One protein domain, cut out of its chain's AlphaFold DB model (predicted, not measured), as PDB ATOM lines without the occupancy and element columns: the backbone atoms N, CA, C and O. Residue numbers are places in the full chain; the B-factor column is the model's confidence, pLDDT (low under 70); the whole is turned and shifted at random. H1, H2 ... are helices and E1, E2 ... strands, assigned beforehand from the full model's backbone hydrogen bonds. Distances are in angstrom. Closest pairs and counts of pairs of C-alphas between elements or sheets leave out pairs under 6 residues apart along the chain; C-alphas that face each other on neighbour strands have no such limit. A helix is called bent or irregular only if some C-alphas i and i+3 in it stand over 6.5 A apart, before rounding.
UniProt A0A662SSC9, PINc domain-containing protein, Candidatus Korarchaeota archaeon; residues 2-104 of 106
ATOM      1  N   LEU A   2      27.841  81.389  65.194       84.75
ATOM      2  CA  LEU A   2      29.285  81.712  65.172       84.75
ATOM      3  C   LEU A   2      29.920  81.999  66.545       84.75
ATOM      4  O   LEU A   2      30.946  81.414  66.854       84.75
ATOM      5  N   LYS A   3      29.261  82.766  67.427       86.56
ATOM      6  CA  LYS A   3      29.756  83.019  68.799       86.56
ATOM      7  C   LYS A   3      30.006  81.754  69.637       86.56
ATOM      8  O   LYS A   3      30.833  81.773  70.536       86.56
ATOM      9  N   ARG A   4      29.257  80.673  69.393       87.69
ATOM     10  CA  ARG A   4      29.441  79.393  70.101       87.69
ATOM     11  C   ARG A   4      30.676  78.662  69.580       87.69
ATOM     12  O   ARG A   4      31.449  78.147  70.376       87.69
ATOM     13  N   ILE A   5      30.886  78.702  68.265       88.81
ATOM     14  CA  ILE A   5      32.073  78.145  67.603       88.81
ATOM     15  C   ILE A   5      33.324  78.923  68.034       88.81
ATOM     16  O   ILE A   5      34.323  78.325  68.406       88.81
ATOM     17  N   GLU A   6      33.243  80.255  68.105       88.00
ATOM     18  CA  GLU A   6      34.283  81.105  68.712       88.00
ATOM     19  C   GLU A   6      34.569  80.735  70.172       88.00
ATOM     20  O   GLU A   6      35.709  80.810  70.622       88.00
ATOM     21  N   GLY A   7      33.538  80.310  70.906       89.38
ATOM     22  CA  GLY A   7      33.637  79.796  72.272       89.38
ATOM     23  C   GLY A   7      34.174  78.364  72.384       89.38
ATOM     24  O   GLY A   7      34.220  77.843  73.497       89.38
ATOM     25  N   GLY A   8      34.572  77.735  71.275       91.25
ATOM     26  CA  GLY A   8      35.168  76.399  71.246       91.25
ATOM     27  C   GLY A   8      34.191  75.254  70.988       91.25
ATOM     28  O   GLY A   8      34.582  74.101  71.125       91.25
ATOM     29  N   GLU A   9      32.938  75.533  70.615       92.69
ATOM     30  CA  GLU A   9      32.035  74.474  70.158       92.69
ATOM     31  C   GLU A   9      32.597  73.803  68.903       92.69
ATOM     32  O   GLU A   9      32.985  74.485  67.946       92.69
ATOM     33  N   GLU A  10      32.645  72.472  68.925       94.62
ATOM     34  CA  GLU A  10      33.037  71.675  67.770       94.62
ATOM     35  C   GLU A  10      32.027  71.875  66.642       94.62
ATOM     36  O   GLU A  10      30.812  71.772  66.829       94.62
ATOM     37  N   ALA A  11      32.540  72.187  65.459       95.62
ATOM     38  CA  ALA A  11      31.727  72.421  64.280       95.62
ATOM     39  C   ALA A  11      32.390  71.818  63.047       95.62
ATOM     40  O   ALA A  11      33.596  71.584  63.009       95.62
ATOM     41  N   LEU A  12      31.585  71.606  62.015       97.25
ATOM     42  CA  LEU A  12      32.018  71.055  60.744       97.25
ATOM     43  C   LEU A  12      31.426  71.897  59.620       97.25
ATOM     44  O   LEU A  12      30.230  72.180  59.609       97.25
ATOM     45  N   THR A  13      32.268  72.274  58.670       97.25
ATOM     46  CA  THR A  13      31.856  72.782  57.360       97.25
ATOM     47  C   THR A  13      32.680  72.087  56.280       97.25
ATOM     48  O   THR A  13      33.622  71.359  56.597       97.25
ATOM     49  N   ASN A  14      32.353  72.300  55.008       98.00
ATOM     50  CA  ASN A  14      33.163  71.812  53.899       98.00
ATOM     51  C   ASN A  14      33.588  72.943  52.958       98.00
ATOM     52  O   ASN A  14      33.045  74.050  52.984       98.00
ATOM     53  N   THR A  15      34.585  72.666  52.122       97.94
ATOM     54  CA  THR A  15      35.140  73.658  51.192       97.94
ATOM     55  C   THR A  15      34.132  74.161  50.158       97.94
ATOM     56  O   THR A  15      34.257  75.304  49.729       97.94
ATOM     57  N   ALA A  16      33.111  73.377  49.795       98.00
ATOM     58  CA  ALA A  16      32.076  73.814  48.856       98.00
ATOM     59  C   ALA A  16      31.142  74.872  49.462       98.00
ATOM     60  O   ALA A  16      30.860  75.867  48.805       98.00
ATOM     61  N   VAL A  17      30.739  74.719  50.728       97.12
ATOM     62  CA  VAL A  17      29.952  75.738  51.447       97.12
ATOM     63  C   VAL A  17      30.757  77.030  51.604       97.12
ATOM     64  O   VAL A  17      30.227  78.125  51.442       97.12
ATOM     65  N   ILE A  18      32.060  76.925  51.888       97.56
ATOM     66  CA  ILE A  18      32.939  78.104  51.951       97.56
ATOM     67  C   ILE A  18      33.019  78.784  50.576       97.56
ATOM     68  O   ILE A  18      32.906  80.007  50.504       97.56
ATOM     69  N   GLN A  19      33.178  78.011  49.497       97.81
ATOM     70  CA  GLN A  19      33.202  78.543  48.135       97.81
ATOM     71  C   GLN A  19      31.888  79.244  47.781       97.81
ATOM     72  O   GLN A  19      31.928  80.342  47.247       97.81
ATOM     73  N   GLU A  20      30.736  78.681  48.140       97.06
ATOM     74  CA  GLU A  20      29.433  79.301  47.883       97.06
ATOM     75  C   GLU A  20      29.285  80.664  48.584       97.06
ATOM     76  O   GLU A  20      28.772  81.622  48.003       97.06
ATOM     77  N   VAL A  21      29.798  80.795  49.813       96.81
ATOM     78  CA  VAL A  21      29.848  82.091  50.512       96.81
ATOM     79  C   VAL A  21      30.734  83.090  49.759       96.81
ATOM     80  O   VAL A  21      30.378  84.266  49.661       96.81
ATOM     81  N   ILE A  22      31.871  82.645  49.219       98.25
ATOM     82  CA  ILE A  22      32.775  83.484  48.420       98.25
ATOM     83  C   ILE A  22      32.099  83.904  47.110       98.25
ATOM     84  O   ILE A  22      32.055  85.098  46.814       98.25
ATOM     85  N   ASP A  23      31.498  82.964  46.380       98.06
ATOM     86  CA  ASP A  23      30.768  83.219  45.136       98.06
ATOM     87  C   ASP A  23      29.646  84.238  45.364       98.06
ATOM     88  O   ASP A  23      29.466  85.172  44.579       98.06
ATOM     89  N   TRP A  24      28.923  84.118  46.483       97.81
ATOM     90  CA  TRP A  24      27.900  85.085  46.862       97.81
ATOM     91  C   TRP A  24      28.485  86.480  47.114       97.81
ATOM     92  O   TRP A  24      27.907  87.474  46.663       97.81
ATOM     93  N   LEU A  25      29.627  86.597  47.802       98.50
ATOM     94  CA  LEU A  25      30.296  87.889  48.000       98.50
ATOM     95  C   LEU A  25      30.708  88.505  46.662       98.50
ATOM     96  O   LEU A  25      30.451  89.687  46.425       98.50
ATOM     97  N   GLU A  26      31.319  87.717  45.782       98.19
ATOM     98  CA  GLU A  26      31.767  88.174  44.469       98.19
ATOM     99  C   GLU A  26      30.594  88.622  43.594       98.19
ATOM    100  O   GLU A  26      30.612  89.744  43.078       98.19
ATOM    101  N   TYR A  27      29.528  87.819  43.520       98.06
ATOM    102  CA  TYR A  27      28.303  88.145  42.785       98.06
ATOM    103  C   TYR A  27      27.663  89.457  43.263       98.06
ATOM    104  O   TYR A  27      27.087  90.209  42.476       98.06
ATOM    105  N   ASN A  28      27.807  89.776  44.551       98.31
ATOM    106  CA  ASN A  28      27.279  90.996  45.156       98.31
ATOM    107  C   ASN A  28      28.288  92.163  45.184       98.31
ATOM    108  O   ASN A  28      28.063  93.141  45.896       98.31
ATOM    109  N   ASN A  29      29.375  92.110  44.404       98.19
ATOM    110  CA  ASN A  29      30.430  93.137  44.338       98.19
ATOM    111  C   ASN A  29      31.157  93.391  45.677       98.19
ATOM    112  O   ASN A  29      31.682  94.481  45.921       98.19
ATOM    113  N   ARG A  30      31.222  92.379  46.549       98.50
ATOM    114  CA  ARG A  30      31.847  92.424  47.883       98.50
ATOM    115  C   ARG A  30      33.184  91.683  47.935       98.50
ATOM    116  O   ARG A  30      33.619  91.262  49.000       98.50
ATOM    117  N   VAL A  31      33.885  91.572  46.804       98.00
ATOM    118  CA  VAL A  31      35.180  90.863  46.692       98.00
ATOM    119  C   VAL A  31      36.226  91.316  47.724       98.00
ATOM    120  O   VAL A  31      37.031  90.521  48.195       98.00
ATOM    121  N   ARG A  32      36.183  92.586  48.150       98.00
ATOM    122  CA  ARG A  32      37.083  93.139  49.181       98.00
ATOM    123  C   ARG A  32      36.916  92.486  50.557       98.00
ATOM    124  O   ARG A  32      37.776  92.657  51.410       98.00
ATOM    125  N   GLU A  33      35.817  91.776  50.787       98.44
ATOM    126  CA  GLU A  33      35.506  91.120  52.059       98.44
ATOM    127  C   GLU A  33      35.944  89.652  52.097       98.44
ATOM    128  O   GLU A  33      35.968  89.056  53.172       98.44
ATOM    129  N   VAL A  34      36.336  89.075  50.953       98.31
ATOM    130  CA  VAL A  34      36.732  87.662  50.840       98.31
ATOM    131  C   VAL A  34      37.897  87.336  51.776       98.31
ATOM    132  O   VAL A  34      37.826  86.360  52.519       98.31
ATOM    133  N   GLU A  35      38.931  88.182  51.815       98.19
ATOM    134  CA  GLU A  35      40.086  87.991  52.704       98.19
ATOM    135  C   GLU A  35      39.666  87.935  54.179       98.19
ATOM    136  O   GLU A  35      40.086  87.040  54.917       98.19
ATOM    137  N   ALA A  36      38.795  88.855  54.602       98.06
ATOM    138  CA  ALA A  36      38.314  88.914  55.976       98.06
ATOM    139  C   ALA A  36      37.494  87.667  56.340       98.06
ATOM    140  O   ALA A  36      37.690  87.098  57.414       98.06
ATOM    141  N   VAL A  37      36.617  87.209  55.440       97.06
ATOM    142  CA  VAL A  37      35.776  86.024  55.661       97.06
ATOM    143  C   VAL A  37      36.610  84.746  55.734       97.06
ATOM    144  O   VAL A  37      36.462  83.981  56.687       97.06
ATOM    145  N   VAL A  38      37.523  84.527  54.786       97.25
ATOM    146  CA  VAL A  38      38.394  83.339  54.787       97.25
ATOM    147  C   VAL A  38      39.293  83.327  56.024       97.25
ATOM    148  O   VAL A  38      39.423  82.293  56.683       97.25
ATOM    149  N   THR A  39      39.856  84.478  56.403       97.31
ATOM    150  CA  THR A  39      40.682  84.604  57.614       97.31
ATOM    151  C   THR A  39      39.878  84.312  58.883       97.31
ATOM    152  O   THR A  39      40.354  83.587  59.758       97.31
ATOM    153  N   ALA A  40      38.642  84.815  58.975       95.44
ATOM    154  CA  ALA A  40      37.752  84.539  60.099       95.44
ATOM    155  C   ALA A  40      37.432  83.040  60.212       95.44
ATOM    156  O   ALA A  40      37.633  82.453  61.275       95.44
ATOM    157  N   ILE A  41      37.032  82.389  59.113       95.25
ATOM    158  CA  ILE A  41      36.773  80.940  59.088       95.25
ATOM    159  C   ILE A  41      38.018  80.155  59.519       95.25
ATOM    160  O   ILE A  41      37.923  79.232  60.333       95.25
ATOM    161  N   ASN A  42      39.199  80.533  59.021       95.38
ATOM    162  CA  ASN A  42      40.456  79.884  59.384       95.38
ATOM    163  C   ASN A  42      40.762  79.999  60.890       95.38
ATOM    164  O   ASN A  42      41.265  79.048  61.483       95.38
ATOM    165  N   SER A  43      40.403  81.120  61.523       94.88
ATOM    166  CA  SER A  43      40.633  81.353  62.955       94.88
ATOM    167  C   SER A  43      39.776  80.488  63.892       94.88
ATOM    168  O   SER A  43      40.124  80.324  65.061       94.88
ATOM    169  N   TYR A  44      38.688  79.888  63.398       94.56
ATOM    170  CA  TYR A  44      37.846  78.976  64.175       94.56
ATOM    171  C   TYR A  44      38.519  77.609  64.335       94.56
ATOM    172  O   TYR A  44      38.280  76.693  63.551       94.56
ATOM    173  N   VAL A  45      39.379  77.472  65.343       92.69
ATOM    174  CA  VAL A  45      40.187  76.260  65.580       92.69
ATOM    175  C   VAL A  45      39.365  75.015  65.926       92.69
ATOM    176  O   VAL A  45      39.801  73.913  65.615       92.69
ATOM    177  N   SER A  46      38.182  75.170  66.528       94.69
ATOM    178  CA  SER A  46      37.258  74.061  66.821       94.69
ATOM    179  C   SER A  46      36.362  73.688  65.634       94.69
ATOM    180  O   SER A  46      35.575  72.749  65.728       94.69
ATOM    181  N   MET A  47      36.452  74.427  64.521       96.44
ATOM    182  CA  MET A  47      35.736  74.114  63.290       96.44
ATOM    183  C   MET A  47      36.642  73.326  62.347       96.44
ATOM    184  O   MET A  47      37.633  73.865  61.842       96.44
ATOM    185  N   GLU A  48      36.234  72.100  62.045       97.38
ATOM    186  CA  GLU A  48      36.788  71.287  60.967       97.38
ATOM    187  C   GLU A  48      36.333  71.841  59.607       97.38
ATOM    188  O   GLU A  48      35.146  72.117  59.395       97.38
ATOM    189  N   LYS A  49      37.279  72.006  58.674       97.56
ATOM    190  CA  LYS A  49      37.013  72.418  57.285       97.56
ATOM    191  C   LYS A  49      37.266  71.226  56.371       97.56
ATOM    192  O   LYS A  49      38.361  71.064  55.843       97.56
ATOM    193  N   ALA A  50      36.253  70.384  56.214       98.25
ATOM    194  CA  ALA A  50      36.357  69.164  55.433       98.25
ATOM    195  C   ALA A  50      36.561  69.449  53.940       98.25
ATOM    196  O   ALA A  50      35.897  70.298  53.340       98.25
ATOM    197  N   GLU A  51      37.441  68.676  53.313       97.94
ATOM    198  CA  GLU A  51      37.592  68.683  51.863       97.94
ATOM    199  C   GLU A  51      36.403  67.993  51.186       97.94
ATOM    200  O   GLU A  51      35.956  66.920  51.607       97.94
ATOM    201  N   VAL A  52      35.940  68.587  50.086       98.12
ATOM    202  CA  VAL A  52      35.055  67.927  49.125       98.12
ATOM    203  C   VAL A  52      35.899  67.251  48.052       98.12
ATOM    204  O   VAL A  52      36.596  67.907  47.279       98.12
ATOM    205  N   THR A  53      35.820  65.927  47.990       98.06
ATOM    206  CA  THR A  53      36.518  65.114  46.989       98.06
ATOM    207  C   THR A  53      35.645  64.857  45.759       98.06
ATOM    208  O   THR A  53      34.425  65.016  45.786       98.06
ATOM    209  N   TRP A  54      36.251  64.367  44.672       98.19
ATOM    210  CA  TRP A  54      35.499  63.958  43.479       98.19
ATOM    211  C   TRP A  54      34.474  62.847  43.764       98.19
ATOM    212  O   TRP A  54      33.379  62.853  43.204       98.19
ATOM    213  N   SER A  55      34.785  61.907  44.661       98.19
ATOM    214  CA  SER A  55      33.816  60.889  45.082       98.19
ATOM    215  C   SER A  55      32.629  61.491  45.830       98.19
ATOM    216  O   SER A  55      31.508  61.044  45.611       98.19
ATOM    217  N   ASP A  56      32.857  62.524  46.650       98.25
ATOM    218  CA  ASP A  56      31.772  63.222  47.353       98.25
ATOM    219  C   ASP A  56      30.846  63.918  46.338       98.25
ATOM    220  O   ASP A  56      29.624  63.825  46.441       98.25
ATOM    221  N   MET A  57      31.426  64.520  45.292       98.38
ATOM    222  CA  MET A  57      30.680  65.112  44.176       98.38
ATOM    223  C   MET A  57      29.830  64.093  43.410       98.38
ATOM    224  O   MET A  57      28.670  64.368  43.107       98.38
ATOM    225  N   LEU A  58      30.370  62.910  43.106       98.56
ATOM    226  CA  LEU A  58      29.600  61.855  42.440       98.56
ATOM    227  C   LEU A  58      28.457  61.342  43.326       98.56
ATOM    228  O   LEU A  58      27.345  61.160  42.837       98.56
ATOM    229  N   ALA A  59      28.713  61.146  44.621       98.12
ATOM    230  CA  ALA A  59      27.710  60.668  45.568       98.12
ATOM    231  C   ALA A  59      26.592  61.696  45.823       98.12
ATOM    232  O   ALA A  59      25.437  61.317  46.033       98.12
ATOM    233  N   ALA A  60      26.894  62.995  45.739       98.38
ATOM    234  CA  ALA A  60      25.902  64.061  45.871       98.38
ATOM    235  C   ALA A  60      24.800  63.997  44.800       98.38
ATOM    236  O   ALA A  60      23.665  64.382  45.072       98.38
ATOM    237  N   LEU A  61      25.077  63.444  43.611       98.56
ATOM    238  CA  LEU A  61      24.068  63.277  42.556       98.56
ATOM    239  C   LEU A  61      22.885  62.403  43.000       98.56
ATOM    240  O   LEU A  61      21.758  62.610  42.540       98.56
ATOM    241  N   ASP A  62      23.121  61.434  43.885       98.00
ATOM    242  CA  ASP A  62      22.064  60.579  44.421       98.00
ATOM    243  C   ASP A  62      21.231  61.317  45.471       98.00
ATOM    244  O   ASP A  62      20.003  61.222  45.455       98.00
ATOM    245  N   ASP A  63      21.866  62.115  46.332       97.44
ATOM    246  CA  ASP A  63      21.163  62.926  47.333       97.44
ATOM    247  C   ASP A  63      20.359  64.064  46.683       97.44
ATOM    248  O   ASP A  63      19.235  64.331  47.115       97.44
ATOM    249  N   MET A  64      20.851  64.660  45.588       98.06
ATOM    250  CA  MET A  64      20.066  65.588  44.765       98.06
ATOM    251  C   MET A  64      18.763  64.948  44.293       98.06
ATOM    252  O   MET A  64      17.695  65.530  44.439       98.06
ATOM    253  N   LYS A  65      18.824  63.734  43.731       97.69
ATOM    254  CA  LYS A  65      17.629  63.040  43.225       97.69
ATOM    255  C   LYS A  65      16.708  62.607  44.355       97.69
ATOM    256  O   LYS A  65      15.493  62.723  44.231       97.69
ATOM    257  N   ARG A  66      17.284  62.082  45.438       97.56
ATOM    258  CA  ARG A  66      16.536  61.512  46.560       97.56
ATOM    259  C   ARG A  66      15.805  62.578  47.365       97.56
ATOM    260  O   ARG A  66      14.656  62.362  47.733       97.56
ATOM    261  N   TYR A  67      16.466  63.695  47.643       97.31
ATOM    262  CA  TYR A  67      15.939  64.737  48.524       97.31
ATOM    263  C   TYR A  67      15.526  66.002  47.766       97.31
ATOM    264  O   TYR A  67      14.882  66.871  48.341       97.31
ATOM    265  N   GLY A  68      15.836  66.107  46.471       97.00
ATOM    266  CA  GLY A  68      15.549  67.284  45.650       97.00
ATOM    267  C   GLY A  68      16.391  68.507  46.027       97.00
ATOM    268  O   GLY A  68      15.905  69.628  45.879       97.00
ATOM    269  N   LEU A  69      17.593  68.287  46.565       97.50
ATOM    270  CA  LEU A  69      18.546  69.333  46.937       97.50
ATOM    271  C   LEU A  69      19.256  69.905  45.703       97.50
ATOM    272  O   LEU A  69      19.389  69.224  44.678       97.50
ATOM    273  N   SER A  70      19.769  71.131  45.827       97.06
ATOM    274  CA  SER A  70      20.770  71.640  44.889       97.06
ATOM    275  C   SER A  70      22.051  70.793  44.965       97.06
ATOM    276  O   SER A  70      22.254  70.016  45.901       97.06
ATOM    277  N   PHE A  71      22.930  70.911  43.967       97.56
ATOM    278  CA  PHE A  71      24.173  70.134  43.962       97.56
ATOM    279  C   PHE A  71      25.084  70.481  45.146       97.56
ATOM    280  O   PHE A  71      25.625  69.574  45.775       97.56
ATOM    281  N   VAL A  72      25.229  71.771  45.470       96.94
ATOM    282  CA  VAL A  72      26.070  72.216  46.592       96.94
ATOM    283  C   VAL A  72      25.462  71.767  47.920       96.94
ATOM    284  O   VAL A  72      26.169  71.176  48.736       96.94
ATOM    285  N   ASP A  73      24.145  71.905  48.093       97.44
ATOM    286  CA  ASP A  73      23.454  71.430  49.299       97.44
ATOM    287  C   ASP A  73      23.580  69.919  49.487       97.44
ATOM    288  O   ASP A  73      23.736  69.436  50.607       97.44
ATOM    289  N   ALA A  74      23.567  69.150  48.397       98.19
ATOM    290  CA  ALA A  74      23.733  67.702  48.440       98.19
ATOM    291  C   ALA A  74      25.135  67.256  48.903       98.19
ATOM    292  O   ALA A  74      25.290  66.111  49.332       98.19
ATOM    293  N   LEU A  75      26.144  68.136  48.895       98.50
ATOM    294  CA  LEU A  75      27.463  67.841  49.470       98.50
ATOM    295  C   LEU A  75      27.452  67.864  51.004       98.50
ATOM    296  O   LEU A  75      28.272  67.189  51.626       98.50
ATOM    297  N   ILE A  76      26.519  68.587  51.632       98.00
ATOM    298  CA  ILE A  76      26.418  68.666  53.097       98.00
ATOM    299  C   ILE A  76      26.068  67.291  53.703       98.00
ATOM    300  O   ILE A  76      26.838  66.815  54.541       98.00
ATOM    301  N   PRO A  77      25.008  66.579  53.264       97.69
ATOM    302  CA  PRO A  77      24.725  65.207  53.685       97.69
ATOM    303  C   PRO A  77      25.894  64.233  53.472       97.69
ATOM    304  O   PRO A  77      26.109  63.351  54.305       97.69
ATOM    305  N   GLN A  78      26.671  64.388  52.393       98.06
ATOM    306  CA  GLN A  78      27.849  63.550  52.129       98.06
ATOM    307  C   GLN A  78      28.950  63.789  53.166       98.06
ATOM    308  O   GLN A  78      29.443  62.838  53.778       98.06
ATOM    309  N   THR A  79      29.276  65.056  53.443       98.38
ATOM    310  CA  THR A  79      30.211  65.430  54.510       98.38
ATOM    311  C   THR A  79      29.729  64.928  55.874       98.38
ATOM    312  O   THR A  79      30.493  64.300  56.603       98.38
ATOM    313  N   MET A  80      28.454  65.134  56.200       97.94
ATOM    314  CA  MET A  80      27.854  64.688  57.459       97.94
ATOM    315  C   MET A  80      27.980  63.170  57.652       97.94
ATOM    316  O   MET A  80      28.439  62.730  58.705       97.94
ATOM    317  N   ARG A  81      27.678  62.355  56.627       97.50
ATOM    318  CA  ARG A  81      27.861  60.890  56.686       97.50
ATOM    319  C   ARG A  81      29.322  60.501  56.899       97.50
ATOM    320  O   ARG A  81      29.601  59.648  57.737       97.50
ATOM    321  N   LYS A  82      30.245  61.129  56.165       97.44
ATOM    322  CA  LYS A  82      31.689  60.847  56.231       97.44
ATOM    323  C   LYS A  82      32.279  61.109  57.621       97.44
ATOM    324  O   LYS A  82      33.171  60.381  58.041       97.44
ATOM    325  N   TYR A  83      31.752  62.105  58.332       97.81
ATOM    326  CA  TYR A  83      32.200  62.497  59.672       97.81
ATOM    327  C   TYR A  83      31.286  61.991  60.805       97.81
ATOM    328  O   TYR A  83      31.531  62.298  61.968       97.81
ATOM    329  N   GLY A  84      30.236  61.220  60.500       97.19
ATOM    330  CA  GLY A  84      29.301  60.703  61.507       97.19
ATOM    331  C   GLY A  84      28.457  61.778  62.206       97.19
ATOM    332  O   GLY A  84      27.991  61.561  63.323       97.19
ATOM    333  N   VAL A  85      28.257  62.935  61.569       97.19
ATOM    334  CA  VAL A  85      27.470  64.054  62.105       97.19
ATOM    335  C   VAL A  85      26.007  63.900  61.701       97.19
ATOM    336  O   VAL A  85      25.700  63.643  60.540       97.19
ATOM    337  N   VAL A  86      25.092  64.097  62.650       96.81
ATOM    338  CA  VAL A  86      23.636  64.031  62.415       96.81
ATOM    339  C   VAL A  86      22.927  65.359  62.663       96.81
ATOM    340  O   VAL A  86      21.758  65.506  62.326       96.81
ATOM    341  N   GLU A  87      23.623  66.336  63.240       96.31
ATOM    342  CA  GLU A  87      23.081  67.652  63.567       96.31
ATOM    343  C   GLU A  87      23.494  68.688  62.529       96.31
ATOM    344  O   GLU A  87      24.671  68.797  62.193       96.31
ATOM    345  N   LEU A  88      22.526  69.460  62.036       95.56
ATOM    346  CA  LEU A  88      22.759  70.504  61.042       95.56
ATOM    347  C   LEU A  88      22.296  71.865  61.557       95.56
ATOM    348  O   LEU A  88      21.148  72.042  61.971       95.56
ATOM    349  N   TYR A  89      23.179  72.852  61.464       93.12
ATOM    350  CA  TYR A  89      22.818  74.254  61.607       93.12
ATOM    351  C   TYR A  89      22.494  74.834  60.230       93.12
ATOM    352  O   TYR A  89      23.397  75.160  59.467       93.12
ATOM    353  N   SER A  90      21.208  74.966  59.906       91.88
ATOM    354  CA  SER A  90      20.765  75.620  58.675       91.88
ATOM    355  C   SER A  90      19.352  76.172  58.837       91.88
ATOM    356  O   SER A  90      18.489  75.511  59.410       91.88
ATOM    357  N   ASN A  91      19.118  77.367  58.293       91.19
ATOM    358  CA  ASN A  91      17.774  77.935  58.168       91.19
ATOM    359  C   ASN A  91      17.072  77.477  56.882       91.19
ATOM    360  O   ASN A  91      15.905  77.808  56.668       91.19
ATOM    361  N   ASP A  92      17.771  76.747  56.013       92.38
ATOM    362  CA  ASP A  92      17.198  76.241  54.780       92.38
ATOM    363  C   ASP A  92      16.228  75.085  55.081       92.38
ATOM    364  O   ASP A  92      16.510  74.155  55.851       92.38
ATOM    365  N   LYS A  93      15.029  75.196  54.510       93.88
ATOM    366  CA  LYS A  93      13.953  74.211  54.640       93.88
ATOM    367  C   LYS A  93      14.159  73.024  53.712       93.88
ATOM    368  O   LYS A  93      13.565  71.977  53.938       93.88
ATOM    369  N   ASP A  94      15.030  73.145  52.718       95.06
ATOM    370  CA  ASP A  94      15.335  72.053  51.807       95.06
ATOM    371  C   ASP A  94      15.893  70.829  52.541       95.06
ATOM    372  O   ASP A  94      15.527  69.698  52.208       95.06
ATOM    373  N   PHE A  95      16.648  71.045  53.624       96.12
ATOM    374  CA  PHE A  95      17.150  69.977  54.491       96.12
ATOM    375  C   PHE A  95      16.072  69.277  55.330       96.12
ATOM    376  O   PHE A  95      16.341  68.190  55.834       96.12
ATOM    377  N   ASP A  96      14.846  69.809  55.430       94.94
ATOM    378  CA  ASP A  96      13.728  69.103  56.085       94.94
ATOM    379  C   ASP A  96      13.340  67.824  55.323       94.94
ATOM    380  O   ASP A  96      12.712  66.924  55.875       94.94
ATOM    381  N   ARG A  97      13.749  67.720  54.051       96.31
ATOM    382  CA  ARG A  97      13.575  66.529  53.213       96.31
ATOM    383  C   ARG A  97      14.587  65.424  53.534       96.31
ATOM    384  O   ARG A  97      14.397  64.291  53.101       96.31
ATOM    385  N   VAL A  98      15.655  65.723  54.283       96.81
ATOM    386  CA  VAL A  98      16.713  64.766  54.638       96.81
ATOM    387  C   VAL A  98      16.399  64.125  55.992       96.81
ATOM    388  O   VAL A  98      16.842  64.577  57.038       96.81
ATOM    389  N   GLU A  99      15.645  63.029  55.961       94.25
ATOM    390  CA  GLU A  99      15.000  62.411  57.137       94.25
ATOM    391  C   GLU A  99      15.927  62.064  58.318       94.25
ATOM    392  O   GLU A  99      15.486  62.025  59.464       94.25
ATOM    393  N   TRP A 100      17.203  61.773  58.055       96.62
ATOM    394  CA  TRP A 100      18.174  61.382  59.084       96.62
ATOM    395  C   TRP A 100      18.919  62.574  59.705       96.62
ATOM    396  O   TRP A 100      19.668  62.389  60.665       96.62
ATOM    397  N   VAL A 101      18.731  63.783  59.171       96.31
ATOM    398  CA  VAL A 101      19.358  65.011  59.664       96.31
ATOM    399  C   VAL A 101      18.462  65.671  60.706       96.31
ATOM    400  O   VAL A 101      17.283  65.932  60.481       96.31
ATOM    401  N   ARG A 102      19.044  66.010  61.856       95.69
ATOM    402  CA  ARG A 102      18.399  66.788  62.912       95.69
ATOM    403  C   ARG A 102      18.823  68.246  62.802       95.69
ATOM    404  O   ARG A 102      19.937  68.599  63.190       95.69
ATOM    405  N   LYS A 103      17.939  69.125  62.327       92.56
ATOM    406  CA  LYS A 103      18.219  70.565  62.391       92.56
ATOM    407  C   LYS A 103      18.173  71.038  63.837       92.56
ATOM    408  O   LYS A 103      17.197  70.806  64.547       92.56
ATOM    409  N   VAL A 104      19.247  71.681  64.284       85.38
ATOM    410  CA  VAL A 104      19.366  72.151  65.675       85.38
ATOM    411  C   VAL A 104      18.715  73.523  65.876       85.38
ATOM    412  O   VAL A 104      18.462  73.907  67.014       85.38
TER     413      VAL A 104
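Overview. This is residues 2 to 104 of the 106 residues of the protein "PINc domain-containing protein" of Candidatus Korarchaeota archaeon (UniProt A0A662SSC9). A short two-stranded ribbon, E1 and E2, lies between two helical parts: a helical hairpin of H2 and H3 reaches away on one side, and H5, packed at nearly a right angle on H4, lies on the other. The small two-stranded ribbon of E3 and E4 and the short helix H6 are on the same side as H4 and H5, with E3 near E1 and H6 near H5, while H1 sits by the starts of E1 and E2. The printed part has 103 residues, with six named helices and four named strands in the order H1 E1 H2 H3 E2 H4 H5 E3 H6 E4. Both sheets have two parallel strands, E1 beside E2 and E3 beside E4, and the class is mostly helix. The whole is compact, with a radius of gyration of the C-alphas of 14.1 A and spans of 37 by 31 by 26 A.

Arrangement. E1, residues 11 to 14, and E2, residues 47 to 50, are parallel neighbours at 27 degrees; N 48 and O 11 are 2.9 A apart and N 50 and O 13 are 2.8 A apart, within hydrogen-bond range. With H2, residues 15 to 27, and H3, residues 31 to 43, they form a strand-helix-strand unit, two parallel neighbour strands with helices between, and its crossover is right-handed. H2 and H3 form a helical hairpin: they touch at a shallow tilt of 24 degrees, opposite ways, with residues 22 to 25 of H2 and 31 to 34 of H3 alone, and their closest C-alphas, those of Leu 25 and Val 31, are 5.9 A apart. H3 is irregular, but only just: C-alphas 32 and 35 are 6.9 A apart. H1, residues 2 to 6, comes closest to E1 at the C-alphas of Ile 5 and Ala 11, 6.6 A apart. H5, residues 71 to 83, has 12 pairs of C-alphas within 10 A of E1 and 5 of E2, made by its residues 75 to 83. Its residues 72 to 75 alone touch H2, at residues 16 to 20 alone, at a shallow tilt of 29 degrees, opposite ways; the closest C-alphas are those of Ala 16 and Val 72, 6.6 A apart. H4, residues 54 to 67, touches H5, with the C-alphas of Ala 60 and Ala 74 closest at 5.0 A; they stand about perpendicular, only just, at 71 degrees. E3, residues 87 to 89, and E4, residues 102 to 104, are parallel neighbours at 45 degrees, with N 88 and O 102 within hydrogen-bond range at 3.0 A. With H6, residues 94 to 97, they form a second strand-helix-strand unit, also right-handed in its crossover. H6 is close to H4 but not clearly touching, the C-alphas of Tyr 67 and Arg 97 being 5.5 A apart, and H3 and H4 are apart. In H1 and H2 each O i to N i+4 pair is within hydrogen-bond range; in H3 7 of 9 are, in H4 7 of 10 and in H5 6 of 9, while H6 is too short for such a pair.

Along the chain. E1 begins at C-alpha 11 at (31.727, 72.421, 64.280) and is 10.5 A long; E2 is 9.3 A. H2 is 18.1 A long, H3 19.6 A, H4 20.2 A and H5 19.2 A from first to last C-alpha. H1 begins at C-alpha 2 at (29.285, 81.712, 65.172), and E4 ends at C-alpha 104 at (19.366, 72.151, 65.675).

Size, cuts and confidence. The two C-alphas farthest apart, those of Arg 32 and Glu 99, are 38.7 A from each other. The printed part has no cut, and the links between its named elements are tight. The mean pLDDT of the printed part is 96.2, and no printed residue is under 70.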